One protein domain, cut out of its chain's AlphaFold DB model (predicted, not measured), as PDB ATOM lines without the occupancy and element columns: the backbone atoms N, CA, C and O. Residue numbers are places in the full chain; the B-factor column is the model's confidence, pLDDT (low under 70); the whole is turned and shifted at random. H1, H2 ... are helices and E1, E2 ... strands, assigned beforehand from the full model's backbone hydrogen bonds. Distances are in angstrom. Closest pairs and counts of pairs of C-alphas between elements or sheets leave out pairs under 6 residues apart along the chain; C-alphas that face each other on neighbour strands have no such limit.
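Overview. This is residues 5 to 103 of the 103 residues of an uncharacterized protein of Janthinobacterium svalbardensis (UniProt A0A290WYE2). A small four-stranded antiparallel sheet has the long helix H2 crossing one of its faces, with H1 beside H2 running the opposite way and packing on the sheet with its residues 38 to 45 alone. H4, away from the sheet, crosses H1 at 45 degrees and packs on residues 64 to 68 of H2, completing a three-helix bundle, while the short H3, also away from the sheet, touches no helix but is near H1. The printed part has 99 residues, with strands E1 to E4 first and helices H1 to H4 after them; the sheet order is E1, E2, E3, E4, and the class is mixed, helices and strands. The whole is compact and rounded, with a radius of gyration of the C-alphas of 12.8 A and spans of 34 by 31 by 27 A.

Along the chain. E1, residues 5 to 8, begins with C-alpha 5 at (5.464, 43.848, 40.565). E2, residues 12 to 17, is 15.4 A long, and E3, residues 23 to 28, is 16.1 A long. E4 is residues 33 to 35. H1, residues 38 to 53, begins with C-alpha 38 at (6.269, 42.493, 59.464) and is 22.5 A long. H2, residues 63 to 77, measures 21.7 A. H3 is residues 83 to 90, 10.5 A. H4, residues 93 to 102, measures 14.3 A and ends with C-alpha 102 at (26.648, 52.420, 44.458).

Arrangement. The four strands form a meander, each the antiparallel neighbour of the one before, in three hairpins. N 6 and O 14 of E1 and E2 are 2.8 A apart, N 15 and O 25 of E2 and E3 2.8 A, and N 26 and O 34 of E3 and E4 2.8 A, each within hydrogen-bond range. H1 and H2 make two layers with the sheet, helices on one face of it. H2 has a height of 8.5 A over the sheet and runs across the strands, at 83 degrees to E1 on the local plane; the closest C-alphas of E1 and H2 are those of Tyr 7 and Met 69, 5.9 A apart. H1 and H2 are close but not clearly touching, at a shallow tilt of 8 degrees, opposite ways; their closest C-alphas, Phe 44 and Phe 72, are 7.5 A apart. H1, H2 and H4 form an up and down bundle, each running against the one before it. H4 touches H1 at a steep tilt of 45 degrees, the closest C-alphas, Val 47 and Gly 97, being 4.5 A apart. H4 touches H2 at residues 64 to 68 of H2 alone; the closest C-alphas, Leu 68 and Tyr 100, are 6.4 A apart. H3 is close but not clearly touching H1, with C-alphas Leu 43 and Leu 89 the closest at 7.6 A, and is not on the sheet. In H1, H2, H3 and H4 every O i to N i+4 pair is within hydrogen-bond range.

Size, cuts and confidence. The two C-alphas farthest apart, those of Gln 30 and Ala 54, are 35.4 A apart. The printed part has no cut and no long link; H1 to H2 is short and the others are tight. The mean pLDDT of the printed part is 84.2, and residues 18 to 22 and residue 103 are under 70.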
ATOM      1  N   ILE A   5       4.322  44.739  40.765       76.75
ATOM      2  CA  ILE A   5       5.464  43.848  40.565       76.75
ATOM      3  C   ILE A   5       6.727  44.701  40.696       76.75
ATOM      4  O   ILE A   5       6.920  45.656  39.944       76.75
ATOM      5  N   LEU A   6       7.545  44.387  41.696       79.38
ATOM      6  CA  LEU A   6       8.835  45.034  41.930       79.38
ATOM      7  C   LEU A   6       9.954  44.307  41.185       79.38
ATOM      8  O   LEU A   6      10.909  44.934  40.739       79.38
ATOM      9  N   TYR A   7       9.804  42.993  41.028       79.69
ATOM     10  CA  TYR A   7      10.727  42.133  40.305       79.69
ATOM     11  C   TYR A   7      10.002  40.900  39.790       79.69
ATOM     12  O   TYR A   7       9.090  40.394  40.443       79.69
ATOM     13  N   VAL A   8      10.411  40.416  38.625       80.50
ATOM     14  CA  VAL A   8       9.966  39.140  38.078       80.50
ATOM     15  C   VAL A   8      11.102  38.524  37.278       80.50
ATOM     16  O   VAL A   8      11.776  39.213  36.514       80.50
ATOM     17  N   ASN A   9      11.313  37.229  37.463       79.94
ATOM     18  CA  ASN A   9      12.162  36.410  36.611       79.94
ATOM     19  C   ASN A   9      11.415  35.115  36.244       79.94
ATOM     20  O   ASN A   9      10.227  34.962  36.529       79.94
ATOM     21  N   GLU A  10      12.109  34.173  35.609       77.81
ATOM     22  CA  GLU A  10      11.520  32.898  35.181       77.81
ATOM     23  C   GLU A  10      11.083  31.982  36.341       77.81
ATOM     24  O   GLU A  10      10.377  30.997  36.111       77.81
ATOM     25  N   GLU A  11      11.490  32.291  37.573       80.88
ATOM     26  CA  GLU A  11      11.306  31.455  38.763       80.88
ATOM     27  C   GLU A  11      10.370  32.077  39.806       80.88
ATOM     28  O   GLU A  11       9.715  31.340  40.547       80.88
ATOM     29  N   ARG A  12      10.292  33.409  39.894       84.56
ATOM     30  CA  ARG A  12       9.567  34.128  40.950       84.56
ATOM     31  C   ARG A  12       9.224  35.569  40.588       84.56
ATOM     32  O   ARG A  12       9.873  36.198  39.755       84.56
ATOM     33  N   SER A  13       8.242  36.118  41.294       83.94
ATOM     34  CA  SER A  13       7.924  37.541  41.344       83.94
ATOM     35  C   SER A  13       7.994  38.064  42.779       83.94
ATOM     36  O   SER A  13       7.504  37.430  43.714       83.94
ATOM     37  N   LEU A  14       8.593  39.242  42.955       85.88
ATOM     38  CA  LEU A  14       8.466  40.046  44.164       85.88
ATOM     39  C   LEU A  14       7.378  41.087  43.931       85.88
ATOM     40  O   LEU A  14       7.438  41.886  42.994       85.88
ATOM     41  N   GLU A  15       6.378  41.084  44.795       87.19
ATOM     42  CA  GLU A  15       5.178  41.890  44.657       87.19
ATOM     43  C   GLU A  15       4.949  42.709  45.924       87.19
ATOM     44  O   GLU A  15       5.120  42.233  47.048       87.19
ATOM     45  N   MET A  16       4.484  43.940  45.739       83.19
ATOM     46  CA  MET A  16       3.956  44.759  46.820       83.19
ATOM     47  C   MET A  16       2.468  45.004  46.577       83.19
ATOM     48  O   MET A  16       2.068  45.689  45.631       83.19
ATOM     49  N   ASN A  17       1.632  44.399  47.420       72.75
ATOM     50  CA  ASN A  17       0.180  44.505  47.324       72.75
ATOM     51  C   ASN A  17      -0.344  45.663  48.183       72.75
ATOM     52  O   ASN A  17      -0.160  45.676  49.398       72.75
ATOM     53  N   TRP A  18      -1.049  46.604  47.558       62.44
ATOM     54  CA  TRP A  18      -1.585  47.808  48.198       62.44
ATOM     55  C   TRP A  18      -2.873  47.596  49.008       62.44
ATOM     56  O   TRP A  18      -3.308  48.525  49.682       62.44
ATOM     57  N   PHE A  19      -3.478  46.401  49.013       51.72
ATOM     58  CA  PHE A  19      -4.625  46.145  49.892       51.72
ATOM     59  C   PHE A  19      -4.218  46.225  51.373       51.72
ATOM     60  O   PHE A  19      -3.404  45.445  51.875       51.72
ATOM     61  N   GLY A  20      -4.795  47.199  52.075       45.66
ATOM     62  CA  GLY A  20      -4.678  47.398  53.516       45.66
ATOM     63  C   GLY A  20      -3.469  48.230  53.929       45.66
ATOM     64  O   GLY A  20      -3.658  49.256  54.567       45.66
ATOM     65  N   LEU A  21      -2.245  47.809  53.581       53.53
ATOM     66  CA  LEU A  21      -1.019  48.450  54.088       53.53
ATOM     67  C   LEU A  21       0.241  48.285  53.213       53.53
ATOM     68  O   LEU A  21       1.278  48.761  53.647       53.53
ATOM     69  N   GLY A  22       0.232  47.635  52.039       66.12
ATOM     70  CA  GLY A  22       1.470  47.416  51.255       66.12
ATOM     71  C   GLY A  22       2.205  46.119  51.626       66.12
ATOM     72  O   GLY A  22       3.358  46.156  52.053       66.12
ATOM     73  N   ALA A  23       1.533  44.966  51.544       78.88
ATOM     74  CA  ALA A  23       2.125  43.672  51.882       78.88
ATOM     75  C   ALA A  23       3.203  43.273  50.860       78.88
ATOM     76  O   ALA A  23       2.896  43.102  49.681       78.88
ATOM     77  N   LEU A  24       4.442  43.106  51.331       86.62
ATOM     78  CA  LEU A  24       5.534  42.526  50.551       86.62
ATOM     79  C   LEU A  24       5.359  41.007  50.507       86.62
ATOM     80  O   LEU A  24       5.204  40.363  51.550       86.62
ATOM     81  N   GLN A  25       5.357  40.442  49.310       88.19
ATOM     82  CA  GLN A  25       5.181  39.014  49.097       88.19
ATOM     83  C   GLN A  25       6.028  38.545  47.918       88.19
ATOM     84  O   GLN A  25       6.219  39.273  46.950       88.19
ATOM     85  N   MET A  26       6.510  37.314  48.004       89.19
ATOM     86  CA  MET A  26       7.160  36.620  46.905       89.19
ATOM     87  C   MET A  26       6.233  35.503  46.428       89.19
ATOM     88  O   MET A  26       5.657  34.776  47.243       89.19
ATOM     89  N   ARG A  27       6.059  35.387  45.115       87.75
ATOM     90  CA  ARG A  27       5.344  34.285  44.473       87.75
ATOM     91  C   ARG A  27       6.330  33.512  43.612       87.75
ATOM     92  O   ARG A  27       6.983  34.102  42.762       87.75
ATOM     93  N   ASN A  28       6.421  32.204  43.804       86.38
ATOM     94  CA  ASN A  28       7.253  31.352  42.958       86.38
ATOM     95  C   ASN A  28       6.475  30.860  41.719       86.38
ATOM     96  O   ASN A  28       5.245  30.942  41.653       86.38
ATOM     97  N   ARG A  29       7.188  30.299  40.740       81.81
ATOM     98  CA  ARG A  29       6.632  29.753  39.488       81.81
ATOM     99  C   ARG A  29       5.633  28.617  39.720       81.81
ATOM    100  O   ARG A  29       4.744  28.403  38.905       81.81
ATOM    101  N   GLN A  30       5.757  27.907  40.839       83.56
ATOM    102  CA  GLN A  30       4.848  26.828  41.240       83.56
ATOM    103  C   GLN A  30       3.546  27.354  41.880       83.56
ATOM    104  O   GLN A  30       2.698  26.566  42.287       83.56
ATOM    105  N   GLY A  31       3.371  28.678  41.980       78.50
ATOM    106  CA  GLY A  31       2.191  29.310  42.575       78.50
ATOM    107  C   GLY A  31       2.235  29.422  44.103       78.50
ATOM    108  O   GLY A  31       1.296  29.947  44.700       78.50
ATOM    109  N   GLY A  32       3.324  28.985  44.736       84.69
ATOM    110  CA  GLY A  32       3.584  29.172  46.156       84.69
ATOM    111  C   GLY A  32       3.730  30.653  46.490       84.69
ATOM    112  O   GLY A  32       4.538  31.360  45.888       84.69
ATOM    113  N   LEU A  33       2.935  31.116  47.453       86.00
ATOM    114  CA  LEU A  33       2.933  32.498  47.917       86.00
ATOM    115  C   LEU A  33       3.556  32.574  49.305       86.00
ATOM    116  O   LEU A  33       3.082  31.934  50.245       86.00
ATOM    117  N   ARG A  34       4.575  33.415  49.451       86.69
ATOM    118  CA  ARG A  34       5.201  33.704  50.733       86.69
ATOM    119  C   ARG A  34       5.083  35.175  51.062       86.69
ATOM    120  O   ARG A  34       5.641  36.034  50.386       86.69
ATOM    121  N   ARG A  35       4.364  35.462  52.139       87.38
ATOM    122  CA  ARG A  35       4.233  36.817  52.663       87.38
ATOM    123  C   ARG A  35       5.413  37.130  53.574       87.38
ATOM    124  O   ARG A  35       5.756  36.319  54.432       87.38
ATOM    125  N   ALA A  36       5.998  38.311  53.411       87.56
ATOM    126  CA  ALA A  36       7.028  38.796  54.316       87.56
ATOM    127  C   ALA A  36       6.456  38.978  55.728       87.56
ATOM    128  O   ALA A  36       5.361  39.524  55.912       87.56
ATOM    129  N   HIS A  37       7.223  38.563  56.734       87.94
ATOM    130  CA  HIS A  37       6.957  38.905  58.126       87.94
ATOM    131  C   HIS A  37       7.009  40.438  58.308       87.94
ATOM    132  O   HIS A  37       7.786  41.097  57.609       87.94
ATOM    133  N   PRO A  38       6.253  41.042  59.251       87.44
ATOM    134  CA  PRO A  38       6.269  42.493  59.464       87.44
ATOM    135  C   PRO A  38       7.671  43.103  59.601       87.44
ATOM    136  O   PRO A  38       7.942  44.147  59.016       87.44
ATOM    137  N   ILE A  39       8.578  42.414  60.300       86.94
ATOM    138  CA  ILE A  39       9.973  42.853  60.472       86.94
ATOM    139  C   ILE A  39      10.738  42.836  59.135       86.94
ATOM    140  O   ILE A  39      11.401  43.812  58.799       86.94
ATOM    141  N   GLN A  40      10.603  41.772  58.336       87.69
ATOM    142  CA  GLN A  40      11.251  41.661  57.019       87.69
ATOM    143  C   GLN A  40      10.766  42.763  56.071       87.69
ATOM    144  O   GLN A  40      11.548  43.371  55.345       87.69
ATOM    145  N   ARG A  41       9.464  43.066  56.123       87.56
ATOM    146  CA  ARG A  41       8.861  44.164  55.367       87.56
ATOM    147  C   ARG A  41       9.403  45.528  55.806       87.56
ATOM    148  O   ARG A  41       9.699  46.351  54.949       87.56
ATOM    149  N   ALA A  42       9.495  45.784  57.110       87.25
ATOM    150  CA  ALA A  42      10.013  47.052  57.626       87.25
ATOM    151  C   ALA A  42      11.463  47.284  57.178       87.25
ATOM    152  O   ALA A  42      11.791  48.373  56.712       87.25
ATOM    153  N   LEU A  43      12.288  46.234  57.236       88.69
ATOM    154  CA  LEU A  43      13.660  46.269  56.740       88.69
ATOM    155  C   LEU A  43      13.703  46.577  55.239       88.69
ATOM    156  O   LEU A  43      14.402  47.498  54.825       88.69
ATOM    157  N   PHE A  44      12.911  45.867  54.432       89.19
ATOM    158  CA  PHE A  44      12.820  46.118  52.993       89.19
ATOM    159  C   PHE A  44      12.476  47.579  52.679       89.19
ATOM    160  O   PHE A  44      13.176  48.229  51.908       89.19
ATOM    161  N   LEU A  45      11.433  48.120  53.317       88.25
ATOM    162  CA  LEU A  45      11.016  49.509  53.109       88.25
ATOM    163  C   LEU A  45      12.110  50.503  53.511       88.25
ATOM    164  O   LEU A  45      12.276  51.520  52.843       88.25
ATOM    165  N   ARG A  46      12.874  50.206  54.568       89.81
ATOM    166  CA  ARG A  46      13.988  51.052  55.003       89.81
ATOM    167  C   ARG A  46      15.113  51.080  53.974       89.81
ATOM    168  O   ARG A  46      15.574  52.163  53.624       89.81
ATOM    169  N   VAL A  47      15.528  49.914  53.482       90.19
ATOM    170  CA  VAL A  47      16.585  49.812  52.465       90.19
ATOM    171  C   VAL A  47      16.146  50.506  51.171       90.19
ATOM    172  O   VAL A  47      16.902  51.299  50.615       90.19
ATOM    173  N   ILE A  48      14.896  50.296  50.745       89.69
ATOM    174  CA  ILE A  48      14.300  50.954  49.574       89.69
ATOM    175  C   ILE A  48      14.282  52.474  49.716       89.69
ATOM    176  O   ILE A  48      14.674  53.178  48.792       89.69
ATOM    177  N   GLN A  49      13.874  52.989  50.877       88.50
ATOM    178  CA  GLN A  49      13.844  54.427  51.127       88.50
ATOM    179  C   GLN A  49      15.240  55.048  50.985       88.50
ATOM    180  O   GLN A  49      15.385  56.132  50.422       88.50
ATOM    181  N   VAL A  50      16.272  54.366  51.491       91.12
ATOM    182  CA  VAL A  50      17.660  54.827  51.369       91.12
ATOM    183  C   VAL A  50      18.119  54.775  49.911       91.12
ATOM    184  O   VAL A  50      18.675  55.756  49.421       91.12
ATOM    185  N   PHE A  51      17.822  53.687  49.204       89.38
ATOM    186  CA  PHE A  51      18.109  53.528  47.779       89.38
ATOM    187  C   PHE A  51      17.475  54.648  46.929       89.38
ATOM    188  O   PHE A  51      18.169  55.305  46.153       89.38
ATOM    189  N   GLU A  52      16.191  54.956  47.146       89.06
ATOM    190  CA  GLU A  52      15.502  56.070  46.476       89.06
ATOM    191  C   GLU A  52      16.107  57.429  46.840       89.06
ATOM    192  O   GLU A  52      16.310  58.272  45.964       89.06
ATOM    193  N   SER A  53      16.455  57.642  48.115       89.62
ATOM    194  CA  SER A  53      17.089  58.889  48.568       89.62
ATOM    195  C   SER A  53      18.476  59.122  47.959       89.62
ATOM    196  O   SER A  53      18.904  60.267  47.834       89.62
ATOM    197  N   ALA A  54      19.152  58.054  47.527       90.06
ATOM    198  CA  ALA A  54      20.407  58.116  46.784       90.06
ATOM    199  C   ALA A  54      20.207  58.422  45.282       90.06
ATOM    200  O   ALA A  54      21.160  58.361  44.506       90.06
ATOM    201  N   GLY A  55      18.979  58.746  44.857       88.81
ATOM    202  CA  GLY A  55      18.638  59.106  43.480       88.81
ATOM    203  C   GLY A  55      18.385  57.910  42.560       88.81
ATOM    204  O   GLY A  55      18.264  58.095  41.350       88.81
ATOM    205  N   GLN A  56      18.300  56.692  43.102       89.50
ATOM    206  CA  GLN A  56      18.047  55.491  42.315       89.50
ATOM    207  C   GLN A  56      16.544  55.192  42.246       89.50
ATOM    208  O   GLN A  56      15.928  54.893  43.270       89.50
ATOM    209  N   PRO A  57      15.910  55.233  41.060       85.38
ATOM    210  CA  PRO A  57      14.483  54.968  40.952       85.38
ATOM    211  C   PRO A  57      14.179  53.489  41.213       85.38
ATOM    212  O   PRO A  57      14.831  52.603  40.649       85.38
ATOM    213  N   VAL A  58      13.139  53.221  42.008       81.69
ATOM    214  CA  VAL A  58      12.602  51.869  42.219       81.69
ATOM    215  C   VAL A  58      11.719  51.493  41.035       81.69
ATOM    216  O   VAL A  58      10.496  51.683  41.020       81.69
ATOM    217  N   HIS A  59      12.374  50.995  39.993       80.06
ATOM    218  CA  HIS A  59      11.736  50.596  38.751       80.06
ATOM    219  C   HIS A  59      12.437  49.364  38.157       80.06
ATOM    220  O   HIS A  59      13.665  49.307  38.204       80.06
ATOM    221  N   PRO A  60      11.706  48.415  37.539       73.50
ATOM    222  CA  PRO A  60      12.309  47.224  36.932       73.50
ATOM    223  C   PRO A  60      13.373  47.521  35.866       73.50
ATOM    224  O   PRO A  60      14.273  46.720  35.651       73.50
ATOM    225  N   SER A  61      13.301  48.680  35.202       81.44
ATOM    226  CA  SER A  61      14.314  49.097  34.220       81.44
ATOM    227  C   SER A  61      15.624  49.585  34.845       81.44
ATOM    228  O   SER A  61      16.590  49.792  34.117       81.44
ATOM    229  N   ASN A  62      15.665  49.824  36.161       84.25
ATOM    230  CA  ASN A  62      16.897  50.163  36.857       84.25
ATOM    231  C   ASN A  62      17.649  48.854  37.182       84.25
ATOM    232  O   ASN A  62      17.144  48.052  37.979       84.25
ATOM    233  N   PRO A  63      18.842  48.616  36.605       85.81
ATOM    234  CA  PRO A  63      19.593  47.384  36.842       85.81
ATOM    235  C   PRO A  63      19.959  47.206  38.320       85.81
ATOM    236  O   PRO A  63      19.866  46.096  38.837       85.81
ATOM    237  N   ARG A  64      20.254  48.299  39.034       87.56
ATOM    238  CA  ARG A  64      20.556  48.277  40.476       87.56
ATOM    239  C   ARG A  64      19.346  47.874  41.301       87.56
ATOM    240  O   ARG A  64      19.430  47.039  42.197       87.56
ATOM    241  N   CYS A  65      18.182  48.407  40.932       85.81
ATOM    242  CA  CYS A  65      16.919  48.006  41.542       85.81
ATOM    243  C   CYS A  65      16.649  46.516  41.291       85.81
ATOM    244  O   CYS A  65      16.148  45.835  42.176       85.81
ATOM    245  N   SER A  66      16.993  45.985  40.118       85.12
ATOM    246  CA  SER A  66      16.800  44.562  39.821       85.12
ATOM    247  C   SER A  66      17.662  43.654  40.702       85.12
ATOM    248  O   SER A  66      17.160  42.630  41.162       85.12
ATOM    249  N   VAL A  67      18.914  44.038  40.982       88.00
ATOM    250  CA  VAL A  67      19.799  43.319  41.920       88.00
ATOM    251  C   VAL A  67      19.221  43.351  43.333       88.00
ATOM    252  O   VAL A  67      18.942  42.297  43.897       88.00
ATOM    253  N   LEU A  68      18.917  44.546  43.849       88.31
ATOM    254  CA  LEU A  68      18.282  44.732  45.157       88.31
ATOM    255  C   LEU A  68      17.038  43.839  45.317       88.31
ATOM    256  O   LEU A  68      16.880  43.126  46.307       88.31
ATOM    257  N   MET A  69      16.130  43.870  44.340       88.75
ATOM    258  CA  MET A  69      14.877  43.120  44.423       88.75
ATOM    259  C   MET A  69      15.078  41.609  44.296       88.75
ATOM    260  O   MET A  69      14.333  40.852  44.922       88.75
ATOM    261  N   LYS A  70      16.066  41.164  43.510       88.06
ATOM    262  CA  LYS A  70      16.442  39.751  43.413       88.06
ATOM    263  C   LYS A  70      16.927  39.238  44.767       88.06
ATOM    264  O   LYS A  70      16.401  38.231  45.238       88.06
ATOM    265  N   ASP A  71      17.845  39.955  45.406       88.69
ATOM    266  CA  ASP A  71      18.409  39.566  46.699       88.69
ATOM    267  C   ASP A  71      17.322  39.493  47.774       88.69
ATOM    268  O   ASP A  71      17.240  38.529  48.533       88.69
ATOM    269  N   PHE A  72      16.404  40.463  47.800       88.19
ATOM    270  CA  PHE A  72      15.266  40.409  48.716       88.19
ATOM    271  C   PHE A  72      14.306  39.252  48.429       88.19
ATOM    272  O   PHE A  72      13.754  38.678  49.371       88.19
ATOM    273  N   ALA A  73      14.095  38.894  47.161       87.94
ATOM    274  CA  ALA A  73      13.280  37.737  46.811       87.94
ATOM    275  C   ALA A  73      13.920  36.430  47.317       87.94
ATOM    276  O   ALA A  73      13.216  35.603  47.894       87.94
ATOM    277  N   GLU A  74      15.242  36.286  47.187       87.44
ATOM    278  CA  GLU A  74      16.012  35.149  47.719       87.44
ATOM    279  C   GLU A  74      15.989  35.105  49.248       87.44
ATOM    280  O   GLU A  74      15.727  34.060  49.848       87.44
ATOM    281  N   LEU A  75      16.184  36.253  49.901       86.94
ATOM    282  CA  LEU A  75      16.091  36.360  51.354       86.94
ATOM    283  C   LEU A  75      14.713  35.925  51.850       86.94
ATOM    284  O   LEU A  75      14.614  35.192  52.834       86.94
ATOM    285  N   LEU A  76      13.633  36.321  51.175       87.25
ATOM    286  CA  LEU A  76      12.280  35.937  51.577       87.25
ATOM    287  C   LEU A  76      12.024  34.428  51.503       87.25
ATOM    288  O   LEU A  76      11.166  33.949  52.244       87.25
ATOM    289  N   GLU A  77      12.755  33.664  50.693       84.75
ATOM    290  CA  GLU A  77      12.677  32.195  50.680       84.75
ATOM    291  C   GLU A  77      13.261  31.568  51.957       84.75
ATOM    292  O   GLU A  77      12.841  30.484  52.377       84.75
ATOM    293  N   GLN A  78      14.152  32.274  52.650       85.00
ATOM    294  CA  GLN A  78      14.763  31.806  53.890       85.00
ATOM    295  C   GLN A  78      13.827  32.006  55.096       85.00
ATOM    296  O   GLN A  78      13.146  33.035  55.199       85.00
ATOM    297  N   PRO A  79      13.732  31.036  56.033       84.50
ATOM    298  CA  PRO A  79      12.988  31.222  57.280       84.50
ATOM    299  C   PRO A  79      13.570  32.395  58.071       84.50
ATOM    300  O   PRO A  79      14.773  32.619  58.043       84.50
ATOM    301  N   ILE A  80      12.735  33.140  58.800       82.88
ATOM    302  CA  ILE A  80      13.201  34.315  59.562       82.88
ATOM    303  C   ILE A  80      14.226  33.954  60.650       82.88
ATOM    304  O   ILE A  80      15.021  34.789  61.060       82.88
ATOM    305  N   SER A  81      14.213  32.698  61.101       84.25
ATOM    306  CA  SER A  81      15.190  32.138  62.031       84.25
ATOM    307  C   SER A  81      16.529  31.778  61.381       84.25
ATOM    308  O   SER A  81      17.432  31.354  62.097       84.25
ATOM    309  N   SER A  82      16.677  31.901  60.056       88.25
ATOM    310  CA  SER A  82      17.941  31.611  59.382       88.25
ATOM    311  C   SER A  82      19.022  32.608  59.792       88.25
ATOM    312  O   SER A  82      18.747  33.787  60.031       88.25
ATOM    313  N   LEU A  83      20.273  32.140  59.807       85.69
ATOM    314  CA  LEU A  83      21.431  32.997  60.055       85.69
ATOM    315  C   LEU A  83      21.460  34.185  59.080       85.69
ATOM    316  O   LEU A  83      21.738  35.301  59.491       85.69
ATOM    317  N   THR A  84      21.084  33.972  57.815       86.12
ATOM    318  CA  THR A  84      21.024  35.028  56.795       86.12
ATOM    319  C   THR A  84      20.110  36.183  57.205       86.12
ATOM    320  O   THR A  84      20.499  37.346  57.097       86.12
ATOM    321  N   TRP A  85      18.913  35.887  57.725       87.38
ATOM    322  CA  TRP A  85      18.017  36.931  58.224       87.38
ATOM    323  C   TRP A  85      18.537  37.569  59.503       87.38
ATOM    324  O   TRP A  85      18.457  38.785  59.631       87.38
ATOM    325  N   GLN A  86      19.090  36.786  60.430       86.06
ATOM    326  CA  GLN A  86      19.668  37.327  61.661       86.06
ATOM    327  C   GLN A  86      20.794  38.325  61.366       86.06
ATOM    328  O   GLN A  86      20.806  39.411  61.941       86.06
ATOM    329  N   THR A  87      21.674  38.006  60.413       84.56
ATOM    330  CA  THR A  87      22.737  38.908  59.950       84.56
ATOM    331  C   THR A  87      22.162  40.190  59.355       84.56
ATOM    332  O   THR A  87      22.557  41.280  59.756       84.56
ATOM    333  N   MET A  88      21.190  40.083  58.444       86.50
ATOM    334  CA  MET A  88      20.566  41.250  57.809       86.50
ATOM    335  C   MET A  88      19.837  42.143  58.828       86.50
ATOM    336  O   MET A  88      19.882  43.368  58.742       86.50
ATOM    337  N   LEU A  89      19.205  41.545  59.841       86.38
ATOM    338  CA  LEU A  89      18.545  42.277  60.923       86.38
ATOM    339  C   LEU A  89      19.532  43.005  61.845       86.38
ATOM    340  O   LEU A  89      19.165  44.038  62.399       86.38
ATOM    341  N   ALA A  90      20.754  42.494  61.993       85.19
ATOM    342  CA  ALA A  90      21.807  43.100  62.807       85.19
ATOM    343  C   ALA A  90      22.643  44.163  62.063       85.19
ATOM    344  O   ALA A  90      23.377  44.910  62.708       85.19
ATOM    345  N   ALA A  91      22.557  44.227  60.731       86.88
ATOM    346  CA  ALA A  91      23.331  45.150  59.898       86.88
ATOM    347  C   ALA A  91      22.831  46.609  59.967       86.88
ATOM    348  O   ALA A  91      21.673  46.866  60.298       86.88
ATOM    349  N   ASP A  92      23.677  47.572  59.574       90.81
ATOM    350  CA  ASP A  92      23.246  48.957  59.340       90.81
ATOM    351  C   ASP A  92      22.489  49.054  58.007       90.81
ATOM    352  O   ASP A  92      23.063  49.039  56.918       90.81
ATOM    353  N   HIS A  93      21.165  49.187  58.082       90.06
ATOM    354  CA  HIS A  93      20.303  49.229  56.894       90.06
ATOM    355  C   HIS A  93      20.528  50.470  56.022       90.06
ATOM    356  O   HIS A  93      20.171  50.460  54.843       90.06
ATOM    357  N   THR A  94      21.104  51.538  56.580       88.38
ATOM    358  CA  THR A  94      21.473  52.738  55.821       88.38
ATOM    359  C   THR A  94      22.707  52.477  54.975       88.38
ATOM    360  O   THR A  94      22.739  52.870  53.810       88.38
ATOM    361  N   GLU A  95      23.707  51.799  55.537       89.56
ATOM    362  CA  GLU A  95      24.886  51.373  54.786       89.56
ATOM    363  C   GLU A  95      24.486  50.394  53.682       89.56
ATOM    364  O   GLU A  95      24.771  50.648  52.516       89.56
ATOM    365  N   VAL A  96      23.700  49.367  54.019       88.00
ATOM    366  CA  VAL A  96      23.206  48.375  53.051       88.00
ATOM    367  C   VAL A  96      22.470  49.040  51.882       88.00
ATOM    368  O   VAL A  96      22.766  48.759  50.722       88.00
ATOM    369  N   GLY A  97      21.543  49.965  52.157       85.88
ATOM    370  CA  GLY A  97      20.821  50.684  51.101       85.88
ATOM    371  C   GLY A  97      21.716  51.550  50.212       85.88
ATOM    372  O   GLY A  97      21.443  51.683  49.019       85.88
ATOM    373  N   ARG A  98      22.798  52.117  50.759       90.31
ATOM    374  CA  ARG A  98      23.784  52.879  49.979       90.31
ATOM    375  C   ARG A  98      24.653  51.976  49.120       90.31
ATOM    376  O   ARG A  98      24.891  52.341  47.973       90.31
ATOM    377  N   SER A  99      25.079  50.820  49.630       90.19
ATOM    378  CA  SER A  99      25.872  49.853  48.865       90.19
ATOM    379  C   SER A  99      25.132  49.427  47.600       90.19
ATOM    380  O   SER A  99      25.661  49.578  46.502       90.19
ATOM    381  N   TYR A 100      23.847  49.076  47.726       89.31
ATOM    382  CA  TYR A 100      22.996  48.773  46.568       89.31
ATOM    383  C   TYR A 100      22.837  49.938  45.583       89.31
ATOM    384  O   TYR A 100      22.590  49.722  44.400       89.31
ATOM    385  N   ALA A 101      22.924  51.182  46.052       87.44
ATOM    386  CA  ALA A 101      22.839  52.349  45.183       87.44
ATOM    387  C   ALA A 101      24.163  52.663  44.463       87.44
ATOM    388  O   ALA A 101      24.134  53.404  43.476       87.44
ATOM    389  N   GLN A 102      25.295  52.150  44.958       86.00
ATOM    390  CA  GLN A 102      26.648  52.420  44.458       86.00
ATOM    391  C   GLN A 102      27.168  51.345  43.500       86.00
ATOM    392  O   GLN A 102      27.812  51.722  42.518       86.00
ATOM    393  N   GLU A 103      26.868  50.068  43.761       65.19
ATOM    394  CA  GLU A 103      27.127  48.932  42.855       65.19
ATOM    395  C   GLU A 103      26.332  49.091  41.550       65.19
ATOM    396  O   GLU A 103      26.930  49.339  40.478       65.19
TER     397      GLU A 103